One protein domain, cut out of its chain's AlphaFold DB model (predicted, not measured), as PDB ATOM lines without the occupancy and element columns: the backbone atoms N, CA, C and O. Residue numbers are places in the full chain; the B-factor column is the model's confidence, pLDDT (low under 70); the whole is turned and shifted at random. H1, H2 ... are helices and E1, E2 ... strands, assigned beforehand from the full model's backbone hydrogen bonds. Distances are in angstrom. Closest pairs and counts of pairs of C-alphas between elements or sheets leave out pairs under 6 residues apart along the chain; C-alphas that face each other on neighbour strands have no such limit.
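Overview. This is residues 458 to 589 of the 622 residues of an uncharacterized protein of Myxococcus sp. AM011 (UniProt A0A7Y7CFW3). Two strongly twisted sheets lie face to face as a sandwich, E6 E3 E4 E7 E8 on one side and E1 E2 E5 on the other, with the short helices H1 and H2 at one end. Residues 458 to 470, with no named element, form a loop at the opposite end. The 132 printed residues, mostly strand by class, give E1 E2 E3 E4 E5 H1 H2 E6 E7 E8 along the chain, and both sheets are antiparallel in the orders just named. The whole is compact, with a radius of gyration of the C-alphas of 14.3 A and spans of 39 by 32 by 25 A.

Arrangement. Look first at the five-stranded sheet: E6 (residues 555 to 563), E3 (497 to 504), E4 (515 to 521), E7 (573 to 578) and E8 (584 to 588). Within hydrogen-bond range you find N 498 and O 562 of E3 and E6 at 2.8 A, N 499 and O 519 of the hairpin E3 and E4 at 2.8 A, N 518 and O 575 of E4 and E7 at 3.0 A, and N 574 and O 587 of the hairpin E7 and E8 at 2.9 A. In the second sheet, E1 (471 to 477) and E2 (483 to 489) form a hairpin, with N 474 and O 486 at 2.8 A, and E5 (529 to 534) pairs with E2 through N 485 and O 532 at 2.9 A. Their strands stand at 33 degrees to those of the first sheet; the parts that face each other are 9.2 A centre to centre. Between the sheets, the closest C-alphas of E5 and E7 are those of His 532 and Ala 574, 6.3 A apart. H2 (544 to 552) is on the five-stranded sheet at a height over the sheet of 8.3 A, and 4 of its 5 O i to N i+4 pairs are within hydrogen-bond range. H1 (539 to 542), too short for such a pair, only grazes that sheet and touches H2 only at the corner, Ala 540 and His 547 having the closest C-alphas at 5.2 A.

Along the chain. Find C-alpha 471 at (219.889, 197.716, 140.596), where E1 begins its 20.3 A. E2 spans 20.0 A, E3 22.3 A, E4 19.3 A, E5 16.2 A, H1 5.0 A, H2 13.0 A, E6 23.8 A and E7 16.3 A. E8, 12.7 A, ends at C-alpha 588, (224.464, 182.257, 131.258).

Size, cuts and confidence. The C-alphas farthest apart, those of Gly 463 and Gln 541, are 44.6 A apart. The printed part has no cut and no long link, and no printed residue has a pLDDT under 70.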
ATOM      1  N   CYS A 458     221.621 206.212 141.359       94.19
ATOM      2  CA  CYS A 458     220.494 206.224 140.439       94.19
ATOM      3  C   CYS A 458     219.225 206.666 141.151       94.19
ATOM      4  O   CYS A 458     219.121 206.533 142.365       94.19
ATOM      5  N   THR A 459     218.268 207.213 140.412       94.06
ATOM      6  CA  THR A 459     216.970 207.593 140.973       94.06
ATOM      7  C   THR A 459     216.031 206.401 141.103       94.06
ATOM      8  O   THR A 459     215.799 205.674 140.136       94.06
ATOM      9  N   ASP A 460     215.428 206.235 142.274       91.25
ATOM     10  CA  ASP A 460     214.308 205.317 142.468       91.25
ATOM     11  C   ASP A 460     213.000 205.869 141.863       91.25
ATOM     12  O   ASP A 460     212.966 206.949 141.274       91.25
ATOM     13  N   ALA A 461     211.890 205.140 142.021       87.88
ATOM     14  CA  ALA A 461     210.575 205.560 141.526       87.88
ATOM     15  C   ALA A 461     210.029 206.850 142.179       87.88
ATOM     16  O   ALA A 461     209.078 207.432 141.660       87.88
ATOM     17  N   HIS A 462     210.609 207.287 143.299       89.00
ATOM     18  CA  HIS A 462     210.272 208.521 144.005       89.00
ATOM     19  C   HIS A 462     211.236 209.672 143.668       89.00
ATOM     20  O   HIS A 462     211.063 210.783 144.168       89.00
ATOM     21  N   GLY A 463     212.229 209.432 142.804       89.31
ATOM     22  CA  GLY A 463     213.242 210.410 142.419       89.31
ATOM     23  C   GLY A 463     214.371 210.571 143.440       89.31
ATOM     24  O   GLY A 463     215.165 211.503 143.315       89.31
ATOM     25  N   VAL A 464     214.462 209.690 144.440       92.25
ATOM     26  CA  VAL A 464     215.540 209.693 145.433       92.25
ATOM     27  C   VAL A 464     216.754 208.978 144.853       92.25
ATOM     28  O   VAL A 464     216.635 207.887 144.300       92.25
ATOM     29  N   PHE A 465     217.929 209.597 144.970       92.62
ATOM     30  CA  PHE A 465     219.183 209.000 144.518       92.62
ATOM     31  C   PHE A 465     219.746 208.047 145.572       92.62
ATOM     32  O   PHE A 465     220.005 208.461 146.703       92.62
ATOM     33  N   SER A 466     219.992 206.796 145.190       92.75
ATOM     34  CA  SER A 466     220.707 205.828 146.023       92.75
ATOM     35  C   SER A 466     221.542 204.865 145.178       92.75
ATOM     36  O   SER A 466     221.433 204.838 143.948       92.75
ATOM     37  N   GLU A 467     222.423 204.101 145.825       91.19
ATOM     38  CA  GLU A 467     223.178 203.049 145.136       91.19
ATOM     39  C   GLU A 467     222.253 201.873 144.784       91.19
ATOM     40  O   GLU A 467     222.318 201.334 143.684       91.19
ATOM     41  N   GLU A 468     221.334 201.519 145.679       91.12
ATOM     42  CA  GLU A 468     220.391 200.408 145.523       91.12
ATOM     43  C   GLU A 468     219.455 200.623 144.332       91.12
ATOM     44  O   GLU A 468     219.146 199.681 143.606       91.12
ATOM     45  N   ALA A 469     219.062 201.873 144.078       93.56
ATOM     46  CA  ALA A 469     218.249 202.252 142.929       93.56
ATOM     47  C   ALA A 469     218.953 202.010 141.581       93.56
ATOM     48  O   ALA A 469     218.299 202.002 140.534       93.56
ATOM     49  N   CYS A 470     220.274 201.790 141.572       94.50
ATOM     50  CA  CYS A 470     220.996 201.386 140.369       94.50
ATOM     51  C   CYS A 470     220.808 199.914 140.010       94.50
ATOM     52  O   CYS A 470     221.276 199.503 138.944       94.50
ATOM     53  N   TYR A 471     220.121 199.131 140.841       94.50
ATOM     54  CA  TYR A 471     219.889 197.716 140.596       94.50
ATOM     55  C   TYR A 471     218.393 197.404 140.598       94.50
ATOM     56  O   TYR A 471     217.634 197.827 141.466       94.50
ATOM     57  N   GLY A 472     217.954 196.645 139.600       94.50
ATOM     58  CA  GLY A 472     216.596 196.124 139.519       94.50
ATOM     59  C   GLY A 472     216.586 194.637 139.827       94.50
ATOM     60  O   GLY A 472     217.394 193.895 139.273       94.50
ATOM     61  N   LEU A 473     215.642 194.194 140.654       96.38
ATOM     62  CA  LEU A 473     215.331 192.781 140.846       96.38
ATOM     63  C   LEU A 473     213.828 192.584 140.664       96.38
ATOM     64  O   LEU A 473     213.019 193.232 141.327       96.38
ATOM     65  N   HIS A 474     213.450 191.672 139.778       96.75
ATOM     66  CA  HIS A 474     212.074 191.235 139.619       96.75
ATOM     67  C   HIS A 474     212.004 189.714 139.702       96.75
ATOM     68  O   HIS A 474     212.770 189.003 139.055       96.75
ATOM     69  N   VAL A 475     211.077 189.214 140.514       96.31
ATOM     70  CA  VAL A 475     210.906 187.786 140.772       96.31
ATOM     71  C   VAL A 475     209.482 187.396 140.413       96.31
ATOM     72  O   VAL A 475     208.525 187.991 140.907       96.31
ATOM     73  N   ARG A 476     209.341 186.383 139.558       95.12
ATOM     74  CA  ARG A 476     208.054 185.900 139.062       95.12
ATOM     75  C   ARG A 476     207.969 184.389 139.198       95.12
ATOM     76  O   ARG A 476     208.878 183.670 138.798       95.12
ATOM     77  N   LYS A 477     206.850 183.888 139.713       93.06
ATOM     78  CA  LYS A 477     206.574 182.449 139.726       93.06
ATOM     79  C   LYS A 477     206.106 181.996 138.345       93.06
ATOM     80  O   LYS A 477     205.166 182.567 137.795       93.06
ATOM     81  N   GLU A 478     206.746 180.971 137.797       90.00
ATOM     82  CA  GLU A 478     206.367 180.383 136.515       90.00
ATOM     83  C   GLU A 478     205.255 179.328 136.701       90.00
ATOM     84  O   GLU A 478     205.194 178.676 137.751       90.00
ATOM     85  N   PRO A 479     204.381 179.107 135.698       84.75
ATOM     86  CA  PRO A 479     203.285 178.133 135.784       84.75
ATOM     87  C   PRO A 479     203.743 176.701 136.093       84.75
ATOM     88  O   PRO A 479     203.029 175.941 136.739       84.75
ATOM     89  N   GLU A 480     204.953 176.347 135.665       85.12
ATOM     90  CA  GLU A 480     205.576 175.037 135.887       85.12
ATOM     91  C   GLU A 480     206.221 174.889 137.280       85.12
ATOM     92  O   GLU A 480     206.921 173.915 137.541       85.12
ATOM     93  N   GLY A 481     206.041 175.865 138.174       85.81
ATOM     94  CA  GLY A 481     206.510 175.806 139.562       85.81
ATOM     95  C   GLY A 481     207.931 176.321 139.808       85.81
ATOM     96  O   GLY A 481     208.313 176.453 140.966       85.81
ATOM     97  N   GLY A 482     208.689 176.659 138.759       90.25
ATOM     98  CA  GLY A 482     209.976 177.352 138.890       90.25
ATOM     99  C   GLY A 482     209.817 178.837 139.233       90.25
ATOM    100  O   GLY A 482     208.727 179.401 139.116       90.25
ATOM    101  N   ILE A 483     210.914 179.486 139.617       95.19
ATOM    102  CA  ILE A 483     210.951 180.935 139.834       95.19
ATOM    103  C   ILE A 483     211.818 181.562 138.752       95.19
ATOM    104  O   ILE A 483     212.972 181.183 138.576       95.19
ATOM    105  N   SER A 484     211.273 182.527 138.025       95.38
ATOM    106  CA  SER A 484     212.067 183.379 137.160       95.38
ATOM    107  C   SER A 484     212.581 184.581 137.939       95.38
ATOM    108  O   SER A 484     211.810 185.280 138.599       95.38
ATOM    109  N   VAL A 485     213.884 184.821 137.840       96.44
ATOM    110  CA  VAL A 485     214.544 185.995 138.400       96.44
ATOM    111  C   VAL A 485     215.080 186.837 137.257       96.44
ATOM    112  O   VAL A 485     215.781 186.323 136.384       96.44
ATOM    113  N   VAL A 486     214.742 188.122 137.270       96.75
ATOM    114  CA  VAL A 486     215.243 189.128 136.340       96.75
ATOM    115  C   VAL A 486     216.047 190.154 137.126       96.75
ATOM    116  O   VAL A 486     215.530 190.744 138.074       96.75
ATOM    117  N   GLY A 487     217.300 190.362 136.740       95.81
ATOM    118  CA  GLY A 487     218.165 191.396 137.302       95.81
ATOM    119  C   GLY A 487     218.482 192.468 136.273       95.81
ATOM    120  O   GLY A 487     218.609 192.161 135.089       95.81
ATOM    121  N   ALA A 488     218.646 193.709 136.716       95.19
ATOM    122  CA  ALA A 488     219.084 194.825 135.887       95.19
ATOM    123  C   ALA A 488     220.140 195.657 136.615       95.19
ATOM    124  O   ALA A 488     220.055 195.826 137.830       95.19
ATOM    125  N   VAL A 489     221.088 196.221 135.866       94.56
ATOM    126  CA  VAL A 489     222.038 197.215 136.383       94.56
ATOM    127  C   VAL A 489     221.943 198.484 135.547       94.56
ATOM    128  O   VAL A 489     222.139 198.443 134.337       94.56
ATOM    129  N   PHE A 490     221.660 199.624 136.173       93.62
ATOM    130  CA  PHE A 490     221.440 200.907 135.492       93.62
ATOM    131  C   PHE A 490     222.670 201.824 135.472       93.62
ATOM    132  O   PHE A 490     222.687 202.798 134.715       93.62
ATOM    133  N   ARG A 491     223.705 201.489 136.252       92.44
ATOM    134  CA  ARG A 491     224.983 202.211 136.326       92.44
ATOM    135  C   ARG A 491     226.098 201.530 135.535       92.44
ATOM    136  O   ARG A 491     225.955 200.386 135.108       92.44
ATOM    137  N   ASP A 492     227.210 202.231 135.362       90.50
ATOM    138  CA  ASP A 492     228.430 201.653 134.805       90.50
ATOM    139  C   ASP A 492     229.102 200.720 135.831       90.50
ATOM    140  O   ASP A 492     229.165 201.024 137.027       90.50
ATOM    141  N   LEU A 493     229.599 199.579 135.344       91.06
ATOM    142  CA  LEU A 493     230.302 198.558 136.130       91.06
ATOM    143  C   LEU A 493     231.690 198.286 135.536       91.06
ATOM    144  O   LEU A 493     231.846 197.276 134.854       91.06
ATOM    145  N   PRO A 494     232.698 199.154 135.707       89.50
ATOM    146  CA  PRO A 494     234.015 198.983 135.079       89.50
ATOM    147  C   PRO A 494     234.658 197.613 135.344       89.50
ATOM    148  O   PRO A 494     235.297 197.064 134.452       89.50
ATOM    149  N   GLU A 495     234.431 197.026 136.519       91.25
ATOM    150  CA  GLU A 495     234.994 195.724 136.910       91.25
ATOM    151  C   GLU A 495     233.988 194.563 136.807       91.25
ATOM    152  O   GLU A 495     234.307 193.422 137.135       91.25
ATOM    153  N   GLY A 496     232.768 194.830 136.337       93.75
ATOM    154  CA  GLY A 496     231.636 193.907 136.429       93.75
ATOM    155  C   GLY A 496     230.945 193.986 137.788       93.75
ATOM    156  O   GLY A 496     231.239 194.858 138.605       93.75
ATOM    157  N   GLY A 497     229.982 193.104 138.033       94.75
ATOM    158  CA  GLY A 497     229.264 193.113 139.304       94.75
ATOM    159  C   GLY A 497     228.538 191.817 139.608       94.75
ATOM    160  O   GLY A 497     228.252 191.014 138.717       94.75
ATOM    161  N   ARG A 498     228.223 191.639 140.888       96.75
ATOM    162  CA  ARG A 498     227.517 190.485 141.439       96.75
ATOM    163  C   ARG A 498     226.356 190.974 142.298       96.75
ATOM    164  O   ARG A 498     226.564 191.652 143.299       96.75
ATOM    165  N   LEU A 499     225.134 190.627 141.906       96.56
ATOM    166  CA  LEU A 499     223.940 190.773 142.738       96.56
ATOM    167  C   LEU A 499     223.720 189.466 143.499       96.56
ATOM    168  O   LEU A 499     223.267 188.489 142.908       96.56
ATOM    169  N   HIS A 500     224.012 189.439 144.794       97.50
ATOM    170  CA  HIS A 500     223.727 188.296 145.660       97.50
ATOM    171  C   HIS A 500     222.256 188.286 146.072       97.50
ATOM    172  O   HIS A 500     221.679 189.322 146.411       97.50
ATOM    173  N   LEU A 501     221.650 187.104 146.041       97.81
ATOM    174  CA  LEU A 501     220.231 186.880 146.269       97.81
ATOM    175  C   LEU A 501     220.015 185.962 147.470       97.81
ATOM    176  O   LEU A 501     220.650 184.914 147.596       97.81
ATOM    177  N   GLU A 502     219.047 186.317 148.306       97.25
ATOM    178  CA  GLU A 502     218.594 185.488 149.417       97.25
ATOM    179  C   GLU A 502     217.312 184.735 149.032       97.25
ATOM    180  O   GLU A 502     216.296 185.376 148.732       97.25
ATOM    181  N   PRO A 503     217.327 183.385 149.010       97.38
ATOM    182  CA  PRO A 503     216.127 182.598 148.764       97.38
ATOM    183  C   PRO A 503     215.160 182.733 149.943       97.38
ATOM    184  O   PRO A 503     215.551 182.620 151.105       97.38
ATOM    185  N   VAL A 504     213.883 182.933 149.631       97.31
ATOM    186  CA  VAL A 504     212.815 183.118 150.620       97.31
ATOM    187  C   VAL A 504     211.910 181.890 150.638       97.31
ATOM    188  O   VAL A 504     211.459 181.435 149.583       97.31
ATOM    189  N   GLY A 505     211.651 181.351 151.829       95.75
ATOM    190  CA  GLY A 505     210.765 180.217 152.073       95.75
ATOM    191  C   GLY A 505     209.270 180.557 151.949       95.75
ATOM    192  O   GLY A 505     208.887 181.698 151.684       95.75
ATOM    193  N   PRO A 506     208.381 179.562 152.111       93.69
ATOM    194  CA  PRO A 506     206.929 179.764 152.069       93.69
ATOM    195  C   PRO A 506     206.362 180.602 153.219       93.69
ATOM    196  O   PRO A 506     205.270 181.143 153.086       93.69
ATOM    197  N   ASP A 507     207.102 180.723 154.311       95.50
ATOM    198  CA  ASP A 507     206.830 181.577 155.467       95.50
ATOM    199  C   ASP A 507     207.341 183.019 155.295       95.50
ATOM    200  O   ASP A 507     207.165 183.848 156.187       95.50
ATOM    201  N   GLY A 508     207.975 183.332 154.160       95.12
ATOM    202  CA  GLY A 508     208.598 184.631 153.931       95.12
ATOM    203  C   GLY A 508     209.946 184.804 154.636       95.12
ATOM    204  O   GLY A 508     210.527 185.883 154.539       95.12
ATOM    205  N   GLN A 509     210.454 183.777 155.326       96.94
ATOM    206  CA  GLN A 509     211.748 183.830 156.003       96.94
ATOM    207  C   GLN A 509     212.884 183.431 155.064       96.94
ATOM    208  O   GLN A 509     212.683 182.771 154.039       96.94
ATOM    209  N   ARG A 510     214.104 183.836 155.422       96.06
ATOM    210  CA  ARG A 510     215.314 183.425 154.710       96.06
ATOM    211  C   ARG A 510     215.475 181.908 154.800       96.06
ATOM    212  O   ARG A 510     215.450 181.336 155.886       96.06
ATOM    213  N   LEU A 511     215.684 181.265 153.655       95.56
ATOM    214  CA  LEU A 511     215.958 179.836 153.586       95.56
ATOM    215  C   LEU A 511     217.456 179.579 153.805       95.56
ATOM    216  O   LEU A 511     218.292 180.009 153.007       95.56
ATOM    217  N   GLU A 512     217.804 178.847 154.862       93.81
ATOM    218  CA  GLU A 512     219.174 178.380 155.094       93.81
ATOM    219  C   GLU A 512     219.511 177.241 154.125       93.81
ATOM    220  O   GLU A 512     219.211 176.073 154.356       93.81
ATOM    221  N   SER A 513     220.105 177.593 152.985       90.12
ATOM    222  CA  SER A 513     220.401 176.645 151.905       90.12
ATOM    223  C   SER A 513     221.820 176.070 151.951       90.12
ATOM    224  O   SER A 513     222.098 175.089 151.268       90.12
ATOM    225  N   GLY A 514     222.744 176.710 152.680       94.50
ATOM    226  CA  GLY A 514     224.183 176.454 152.534       94.50
ATOM    227  C   GLY A 514     224.738 176.846 151.154       94.50
ATOM    228  O   GLY A 514     225.866 176.483 150.819       94.50
ATOM    229  N   CYS A 515     223.972 177.595 150.354       97.12
ATOM    230  CA  CYS A 515     224.312 177.962 148.985       97.12
ATOM    231  C   CYS A 515     224.180 179.471 148.779       97.12
ATOM    232  O   CYS A 515     223.129 180.050 149.054       97.12
ATOM    233  N   GLY A 516     225.233 180.095 148.257       97.00
ATOM    234  CA  GLY A 516     225.179 181.452 147.725       97.00
ATOM    235  C   GLY A 516     224.532 181.432 146.345       97.00
ATOM    236  O   GLY A 516     224.865 180.583 145.523       97.00
ATOM    237  N   ILE A 517     223.596 182.341 146.091       97.81
ATOM    238  CA  ILE A 517     222.960 182.508 144.782       97.81
ATOM    239  C   ILE A 517     223.150 183.953 144.358       97.81
ATOM    240  O   ILE A 517     223.046 184.853 145.187       97.81
ATOM    241  N   GLY A 518     223.380 184.191 143.075       97.75
ATOM    242  CA  GLY A 518     223.433 185.550 142.574       97.75
ATOM    243  C   GLY A 518     223.315 185.667 141.067       97.75
ATOM    244  O   GLY A 518     223.135 184.682 140.352       97.75
ATOM    245  N   LEU A 519     223.400 186.907 140.602       97.50
ATOM    246  CA  LEU A 519     223.484 187.279 139.197       97.50
ATOM    247  C   LEU A 519     224.831 187.955 138.950       97.50
ATOM    248  O   LEU A 519     225.192 188.880 139.676       97.50
ATOM    249  N   SER A 520     225.567 187.513 137.936       96.38
ATOM    250  CA  SER A 520     226.798 188.153 137.480       96.38
ATOM    251  C   SER A 520     226.513 189.059 136.288       96.38
ATOM    252  O   SER A 520     225.695 188.734 135.430       96.38
ATOM    253  N   PHE A 521     227.219 190.184 136.220       94.75
ATOM    254  CA  PHE A 521     227.185 191.118 135.102       94.75
ATOM    255  C   PHE A 521     228.617 191.364 134.611       94.75
ATOM    256  O   PHE A 521     229.509 191.590 135.438       94.75
ATOM    257  N   PRO A 522     228.861 191.340 133.287       91.94
ATOM    258  CA  PRO A 522     230.181 191.622 132.752       91.94
ATOM    259  C   PRO A 522     230.567 193.086 132.976       91.94
ATOM    260  O   PRO A 522     229.714 193.951 133.207       91.94
ATOM    261  N   ALA A 523     231.858 193.377 132.847       89.44
ATOM    262  CA  ALA A 523     232.357 194.744 132.866       89.44
ATOM    263  C   ALA A 523     231.606 195.638 131.868       89.44
ATOM    264  O   ALA A 523     231.170 195.194 130.804       89.44
ATOM    265  N   THR A 524     231.475 196.919 132.205       80.31
ATOM    266  CA  THR A 524     230.904 197.997 131.382       80.31
ATOM    267  C   THR A 524     229.440 197.794 130.956       80.31
ATOM    268  O   THR A 524     228.935 198.503 130.095       80.31
ATOM    269  N   SER A 525     228.707 196.888 131.611       76.81
ATOM    270  CA  SER A 525     227.346 196.462 131.239       76.81
ATOM    271  C   SER A 525     226.215 197.402 131.675       76.81
ATOM    272  O   SER A 525     225.205 196.958 132.228       76.81
ATOM    273  N   ARG A 526     226.340 198.708 131.427       86.44
ATOM    274  CA  ARG A 526     225.280 199.655 131.794       86.44
ATOM    275  C   ARG A 526     223.972 199.339 131.067       86.44
ATOM    276  O   ARG A 526     223.938 199.179 129.843       86.44
ATOM    277  N   GLY A 527     222.889 199.279 131.838       84.44
ATOM    278  CA  GLY A 527     221.535 198.970 131.380       84.44
ATOM    279  C   GLY A 527     221.296 197.493 131.059       84.44
ATOM    280  O   GLY A 527     220.238 197.164 130.533       84.44
ATOM    281  N   LEU A 528     222.255 196.594 131.313       90.75
ATOM    282  CA  LEU A 528     222.086 195.183 130.977       90.75
ATOM    283  C   LEU A 528     221.056 194.524 131.899       90.75
ATOM    284  O   LEU A 528     221.090 194.696 133.118       90.75
ATOM    285  N   THR A 529     220.167 193.733 131.301       92.19
ATOM    286  CA  THR A 529     219.168 192.940 132.019       92.19
ATOM    287  C   THR A 529     219.375 191.457 131.763       92.19
ATOM    288  O   THR A 529     219.479 191.049 130.603       92.19
ATOM    289  N   THR A 530     219.344 190.648 132.819       93.19
ATOM    290  CA  THR A 530     219.427 189.192 132.716       93.19
ATOM    291  C   THR A 530     218.208 188.482 133.280       93.19
ATOM    292  O   THR A 530     217.629 188.969 134.243       93.19
ATOM    293  N   GLN A 531     217.795 187.354 132.687       94.69
ATOM    294  CA  GLN A 531     216.704 186.506 133.190       94.69
ATOM    295  C   GLN A 531     217.164 185.057 133.296       94.69
ATOM    296  O   GLN A 531     217.644 184.489 132.316       94.69
ATOM    297  N   HIS A 532     216.893 184.440 134.444       95.06
ATOM    298  CA  HIS A 532     217.181 183.030 134.697       95.06
ATOM    299  C   HIS A 532     215.997 182.335 135.360       95.06
ATOM    300  O   HIS A 532     215.150 182.982 135.988       95.06
ATOM    301  N   ARG A 533     215.924 181.011 135.206       95.00
ATOM    302  CA  ARG A 533     214.959 180.164 135.913       95.00
ATOM    303  C   ARG A 533     215.698 179.423 137.017       95.00
ATOM    304  O   ARG A 533     216.622 178.670 136.745       95.00
ATOM    305  N   LEU A 534     215.261 179.608 138.255       95.50
ATOM    306  CA  LEU A 534     215.846 178.974 139.428       95.50
ATOM    307  C   LEU A 534     214.891 177.923 140.024       95.50
ATOM    308  O   LEU A 534     213.697 178.209 140.186       95.50
ATOM    309  N   PRO A 535     215.405 176.731 140.382       95.62
ATOM    310  CA  PRO A 535     216.674 176.169 139.903       95.62
ATOM    311  C   PRO A 535     216.593 175.789 138.409       95.62
ATOM    312  O   PRO A 535     215.517 175.445 137.908       95.62
ATOM    313  N   TRP A 536     217.725 175.820 137.699       95.12
ATOM    314  CA  TRP A 536     217.804 175.336 136.316       95.12
ATOM    315  C   TRP A 536     218.098 173.825 136.265       95.12
ATOM    316  O   TRP A 536     218.709 173.288 137.195       95.12
ATOM    317  N   PRO A 537     217.700 173.103 135.193       93.00
ATOM    318  CA  PRO A 537     217.741 171.636 135.174       93.00
ATOM    319  C   PRO A 537     219.120 171.008 135.429       93.00
ATOM    320  O   PRO A 537     219.215 170.007 136.138       93.00
ATOM    321  N   SER A 538     220.203 171.581 134.892       94.81
ATOM    322  CA  SER A 538     221.557 171.029 135.080       94.81
ATOM    323  C   SER A 538     222.109 171.224 136.500       94.81
ATOM    324  O   SER A 538     223.041 170.517 136.892       94.81
ATOM    325  N   LEU A 539     221.507 172.101 137.316       96.62
ATOM    326  CA  LEU A 539     221.923 172.310 138.702       96.62
ATOM    327  C   LEU A 539     221.712 171.055 139.560       96.62
ATOM    328  O   LEU A 539     222.529 170.778 140.431       96.62
ATOM    329  N   ALA A 540     220.671 170.262 139.274       96.69
ATOM    330  CA  ALA A 540     220.389 169.012 139.987       96.69
ATOM    331  C   ALA A 540     221.550 168.007 139.914       96.69
ATOM    332  O   ALA A 540     221.763 167.239 140.847       96.69
ATOM    333  N   GLN A 541     222.296 168.021 138.808       97.00
ATOM    334  CA  GLN A 541     223.440 167.137 138.592       97.00
ATOM    335  C   GLN A 541     224.726 167.735 139.166       97.00
ATOM    336  O   GLN A 541     225.550 167.013 139.721       97.00
ATOM    337  N   ALA A 542     224.912 169.050 139.025       97.31
ATOM    338  CA  ALA A 542     226.155 169.704 139.409       97.31
ATOM    339  C   ALA A 542     226.253 169.984 140.918       97.31
ATOM    340  O   ALA A 542     227.326 169.782 141.485       97.31
ATOM    341  N   LEU A 543     225.157 170.434 141.546       98.06
ATOM    342  CA  LEU A 543     225.050 170.810 142.962       98.06
ATOM    343  C   LEU A 543     223.692 170.338 143.537       98.06
ATOM    344  O   LEU A 543     222.777 171.149 143.726       98.06
ATOM    345  N   PRO A 544     223.519 169.029 143.810       97.19
ATOM    346  CA  PRO A 544     222.222 168.452 144.184       97.19
ATOM    347  C   PRO A 544     221.647 169.023 145.488       97.19
ATOM    348  O   PRO A 544     220.435 169.214 145.584       97.19
ATOM    349  N   VAL A 545     222.500 169.347 146.468       96.94
ATOM    350  CA  VAL A 545     222.082 169.953 147.746       96.94
ATOM    351  C   VAL A 545     221.486 171.342 147.506       96.94
ATOM    352  O   VAL A 545     220.362 171.616 147.930       96.94
ATOM    353  N   CYS A 546     222.179 172.186 146.736       97.94
ATOM    354  CA  CYS A 546     221.679 173.512 146.375       97.94
ATOM    355  C   CYS A 546     220.403 173.448 145.538       97.94
ATOM    356  O   CYS A 546     219.475 174.217 145.778       97.94
ATOM    357  N   HIS A 547     220.320 172.515 144.587       97.38
ATOM    358  CA  HIS A 547     219.098 172.305 143.819       97.38
ATOM    359  C   HIS A 547     217.914 171.963 144.736       97.38
ATOM    360  O   HIS A 547     216.861 172.589 144.632       97.38
ATOM    361  N   ALA A 548     218.077 171.009 145.661       96.25
ATOM    362  CA  ALA A 548     217.020 170.606 146.590       96.25
ATOM    363  C   ALA A 548     216.547 171.761 147.486       96.25
ATOM    364  O   ALA A 548     215.341 171.913 147.692       96.25
ATOM    365  N   ALA A 549     217.469 172.602 147.966       95.25
ATOM    366  CA  ALA A 549     217.125 173.804 148.722       95.25
ATOM    367  C   ALA A 549     216.346 174.812 147.855       95.25
ATOM    368  O   ALA A 549     215.280 175.283 148.244       95.25
ATOM    369  N   LEU A 550     216.818 175.096 146.637       96.12
ATOM    370  CA  LEU A 550     216.188 176.077 145.747       96.12
ATOM    371  C   LEU A 550     214.798 175.671 145.246       96.12
ATOM    372  O   LEU A 550     213.971 176.546 145.003       96.12
ATOM    373  N   VAL A 551     214.491 174.375 145.146       96.19
ATOM    374  CA  VAL A 551     213.124 173.895 144.855       96.19
ATOM    375  C   VAL A 551     212.118 174.335 145.935       96.19
ATOM    376  O   VAL A 551     210.928 174.516 145.656       96.19
ATOM    377  N   GLN A 552     212.572 174.520 147.177       95.69
ATOM    378  CA  GLN A 552     211.714 174.943 148.287       95.69
ATOM    379  C   GLN A 552     211.475 176.456 148.308       95.69
ATOM    380  O   GLN A 552     210.509 176.905 148.931       95.69
ATOM    381  N   ALA A 553     212.296 177.233 147.594       96.56
ATOM    382  CA  ALA A 553     212.144 178.675 147.516       96.56
ATOM    383  C   ALA A 553     210.769 179.064 146.940       96.56
ATOM    384  O   ALA A 553     210.152 178.364 146.126       96.56
ATOM    385  N   ARG A 554     210.260 180.204 147.402       96.38
ATOM    386  CA  ARG A 554     209.039 180.860 146.910       96.38
ATOM    387  C   ARG A 554     209.309 182.237 146.328       96.38
ATOM    388  O   ARG A 554     208.493 182.721 145.549       96.38
ATOM    389  N   GLY A 555     210.461 182.813 146.642       96.56
ATOM    390  CA  GLY A 555     210.943 184.046 146.053       96.56
ATOM    391  C   GLY A 555     212.430 184.237 146.307       96.56
ATOM    392  O   GLY A 555     213.091 183.379 146.893       96.56
ATOM    393  N   PHE A 556     212.929 185.384 145.864       97.31
ATOM    394  CA  PHE A 556     214.281 185.849 146.127       97.31
ATOM    395  C   PHE A 556     214.218 187.319 146.518       97.31
ATOM    396  O   PHE A 556     213.374 188.062 146.015       97.31
ATOM    397  N   THR A 557     215.116 187.730 147.398       96.25
ATOM    398  CA  THR A 557     215.324 189.136 147.753       96.25
ATOM    399  C   THR A 557     216.768 189.519 147.474       96.25
ATOM    400  O   THR A 557     217.642 188.655 147.402       96.25
ATOM    401  N   LEU A 558     217.013 190.809 147.245       95.25
ATOM    402  CA  LEU A 558     218.369 191.317 147.083       95.25
ATOM    403  C   LEU A 558     219.064 191.298 148.447       95.25
ATOM    404  O   LEU A 558     218.551 191.893 149.390       95.25
ATOM    405  N   ALA A 559     220.215 190.636 148.527       94.88
ATOM    406  CA  ALA A 559     221.006 190.552 149.749       94.88
ATOM    407  C   ALA A 559     222.123 191.602 149.762       94.88
ATOM    408  O   ALA A 559     222.249 192.383 150.700       94.88
ATOM    409  N   LEU A 560     222.931 191.624 148.699       94.81
ATOM    410  CA  LEU A 560     224.096 192.495 148.575       94.81
ATOM    411  C   LEU A 560     224.449 192.698 147.101       94.81
ATOM    412  O   LEU A 560     224.289 191.790 146.286       94.81
ATOM    413  N   PHE A 561     224.993 193.867 146.777       94.75
ATOM    414  CA  PHE A 561     225.727 194.084 145.539       94.75
ATOM    415  C   PHE A 561     227.232 194.160 145.817       94.75
ATOM    416  O   PHE A 561     227.669 194.889 146.707       94.75
ATOM    417  N   GLU A 562     228.025 193.456 145.016       95.06
ATOM    418  CA  GLU A 562     229.482 193.560 145.010       95.06
ATOM    419  C   GLU A 562     229.977 193.959 143.623       95.06
ATOM    420  O   GLU A 562     229.585 193.369 142.616       95.06
ATOM    421  N   GLU A 563     230.870 194.942 143.570       93.19
ATOM    422  CA  GLU A 563     231.572 195.285 142.337       93.19
ATOM    423  C   GLU A 563     232.725 194.303 142.111       93.19
ATOM    424  O   GLU A 563     233.424 193.920 143.052       93.19
ATOM    425  N   GLY A 564     232.877 193.856 140.868       92.94
ATOM    426  CA  GLY A 564     233.872 192.868 140.475       92.94
ATOM    427  C   GLY A 564     233.287 191.708 139.674       92.94
ATOM    428  O   GLY A 564     232.121 191.329 139.800       92.94
ATOM    429  N   SER A 565     234.128 191.118 138.833       91.81
ATOM    430  CA  SER A 565     233.743 190.015 137.958       91.81
ATOM    431  C   SER A 565     233.520 188.721 138.742       91.81
ATOM    432  O   SER A 565     234.231 188.451 139.712       91.81
ATOM    433  N   GLN A 566     232.595 187.875 138.286       94.31
ATOM    434  CA  GLN A 566     232.555 186.465 138.678       94.31
ATOM    435  C   GLN A 566     233.410 185.672 137.676       94.31
ATOM    436  O   GLN A 566     232.983 185.520 136.530       94.31
ATOM    437  N   PRO A 567     234.612 185.190 138.041       91.31
ATOM    438  CA  PRO A 567     235.545 184.618 137.069       91.31
ATOM    439  C   PRO A 567     235.005 183.349 136.396       91.31
ATOM    440  O   PRO A 567     235.261 183.126 135.216       91.31
ATOM    441  N   GLU A 568     234.205 182.550 137.105       93.94
ATOM    442  CA  GLU A 568     233.545 181.358 136.558       93.94
ATOM    443  C   GLU A 568     232.351 181.704 135.657       93.94
ATOM    444  O   GLU A 568     231.943 180.881 134.837       93.94
ATOM    445  N   CYS A 569     231.801 182.918 135.783       93.75
ATOM    446  CA  CYS A 569     230.619 183.386 135.063       93.75
ATOM    447  C   CYS A 569     230.923 184.724 134.348       93.75
ATOM    448  O   CYS A 569     230.432 185.779 134.758       93.75
ATOM    449  N   PRO A 570     231.730 184.722 133.270       86.69
ATOM    450  CA  PRO A 570     232.280 185.946 132.674       86.69
ATOM    451  C   PRO A 570     231.263 186.788 131.884       86.69
ATOM    452  O   PRO A 570     231.613 187.832 131.337       86.69
ATOM    453  N   THR A 571     230.013 186.336 131.784       90.31
ATOM    454  CA  THR A 571     228.931 187.027 131.070       90.31
ATOM    455  C   THR A 571     227.762 187.307 132.020       90.31
ATOM    456  O   THR A 571     227.885 187.151 133.238       90.31
ATOM    457  N   ALA A 572     226.627 187.755 131.479       92.75
ATOM    458  CA  ALA A 572     225.401 187.871 132.253       92.75
ATOM    459  C   ALA A 572     224.853 186.478 132.584       92.75
ATOM    460  O   ALA A 572     224.361 185.771 131.699       92.75
ATOM    461  N   CYS A 573     224.969 186.074 133.847       95.38
ATOM    462  CA  CYS A 573     224.608 184.731 134.291       95.38
ATOM    463  C   CYS A 573     223.884 184.763 135.635       95.38
ATOM    464  O   CYS A 573     224.064 185.686 136.425       95.38
ATOM    465  N   ALA A 574     223.132 183.709 135.932       96.88
ATOM    466  CA  ALA A 574     222.870 183.312 137.303       96.88
ATOM    467  C   ALA A 574     223.992 182.384 137.756       96.88
ATOM    468  O   ALA A 574     224.468 181.559 136.975       96.88
ATOM    469  N   PHE A 575     224.396 182.503 139.013       97.81
ATOM    470  CA  PHE A 575     225.383 181.627 139.625       97.81
ATOM    471  C   PHE A 575     224.867 181.057 140.940       97.81
ATOM    472  O   PHE A 575     224.091 181.690 141.658       97.81
ATOM    473  N   VAL A 576     225.306 179.838 141.241       98.31
ATOM    474  CA  VAL A 576     225.094 179.174 142.526       98.31
ATOM    475  C   VAL A 576     226.440 178.664 143.019       98.31
ATOM    476  O   VAL A 576     227.124 177.934 142.302       98.31
ATOM    477  N   THR A 577     226.800 179.039 144.243       98.12
ATOM    478  CA  THR A 577     228.027 178.638 144.931       98.12
ATOM    479  C   THR A 577     227.670 177.805 146.153       98.12
ATOM    480  O   THR A 577     226.978 178.270 147.055       98.12
ATOM    481  N   GLU A 578     228.150 176.569 146.212       97.75
ATOM    482  CA  GLU A 578     227.988 175.720 147.392       97.75
ATOM    483  C   GLU A 578     229.027 176.098 148.456       97.75
ATOM    484  O   GLU A 578     230.227 176.087 148.192       97.75
ATOM    485  N   THR A 579     228.590 176.437 149.672       96.06
ATOM    486  CA  THR A 579     229.481 177.014 150.700       96.06
ATOM    487  C   THR A 579     230.521 176.012 151.208       96.06
ATOM    488  O   THR A 579     231.654 176.392 151.500       96.06
ATOM    489  N   SER A 580     230.160 174.727 151.295       96.62
ATOM    490  CA  SER A 580     231.036 173.664 151.806       96.62
ATOM    491  C   SER A 580     232.195 173.348 150.857       96.62
ATOM    492  O   SER A 580     233.326 173.182 151.308       96.62
ATOM    493  N   SER A 581     231.929 173.288 149.550       96.69
ATOM    494  CA  SER A 581     232.922 172.959 148.521       96.69
ATOM    495  C   SER A 581     233.537 174.186 147.847       96.69
ATOM    496  O   SER A 581     234.546 174.063 147.156       96.69
ATOM    497  N   ARG A 582     232.922 175.364 148.023       96.62
ATOM    498  CA  ARG A 582     233.199 176.608 147.280       96.62
ATOM    499  C   ARG A 582     233.075 176.455 145.763       96.62
ATOM    500  O   ARG A 582     233.622 177.256 145.010       96.62
ATOM    501  N   ARG A 583     232.362 175.428 145.295       97.38
ATOM    502  CA  ARG A 583     232.151 175.188 143.871       97.38
ATOM    503  C   ARG A 583     231.045 176.098 143.349       97.38
ATOM    504  O   ARG A 583     229.934 176.076 143.874       97.38
ATOM    505  N   THR A 584     231.340 176.832 142.278       97.62
ATOM    506  CA  THR A 584     230.387 177.702 141.574       97.62
ATOM    507  C   THR A 584     229.942 177.070 140.255       97.62
ATOM    508  O   THR A 584     230.754 176.505 139.522       97.62
ATOM    509  N   VAL A 585     228.646 177.160 139.949       97.44
ATOM    510  CA  VAL A 585     228.045 176.750 138.669       97.44
ATOM    511  C   VAL A 585     227.188 177.893 138.142       97.44
ATOM    512  O   VAL A 585     226.462 178.517 138.916       97.44
ATOM    513  N   CYS A 586     227.248 178.142 136.833       96.50
ATOM    514  CA  CYS A 586     226.551 179.252 136.189       96.50
ATOM    515  C   CYS A 586     225.552 178.768 135.127       96.50
ATOM    516  O   CYS A 586     225.805 177.787 134.428       96.50
ATOM    517  N   GLU A 587     224.461 179.511 134.950       94.94
ATOM    518  CA  GLU A 587     223.601 179.481 133.763       94.94
ATOM    519  C   GLU A 587     223.659 180.868 133.121       94.94
ATOM    520  O   GLU A 587     223.239 181.848 133.730       94.94
ATOM    521  N   CYS A 588     224.207 180.973 131.912       92.88
ATOM    522  CA  CYS A 588     224.464 182.257 131.258       92.88
ATOM    523  C   CYS A 588     223.469 182.545 130.135       92.88
ATOM    524  O   CYS A 588     222.971 181.630 129.476       92.88
ATOM    525  N   GLN A 589     223.201 183.828 129.886       85.62
ATOM    526  CA  GLN A 589     222.465 184.233 128.695       85.62
ATOM    527  C   GLN A 589     223.256 183.871 127.429       85.62
ATOM    528  O   GLN A 589     224.486 183.975 127.414       85.62
TER     529      GLN A 589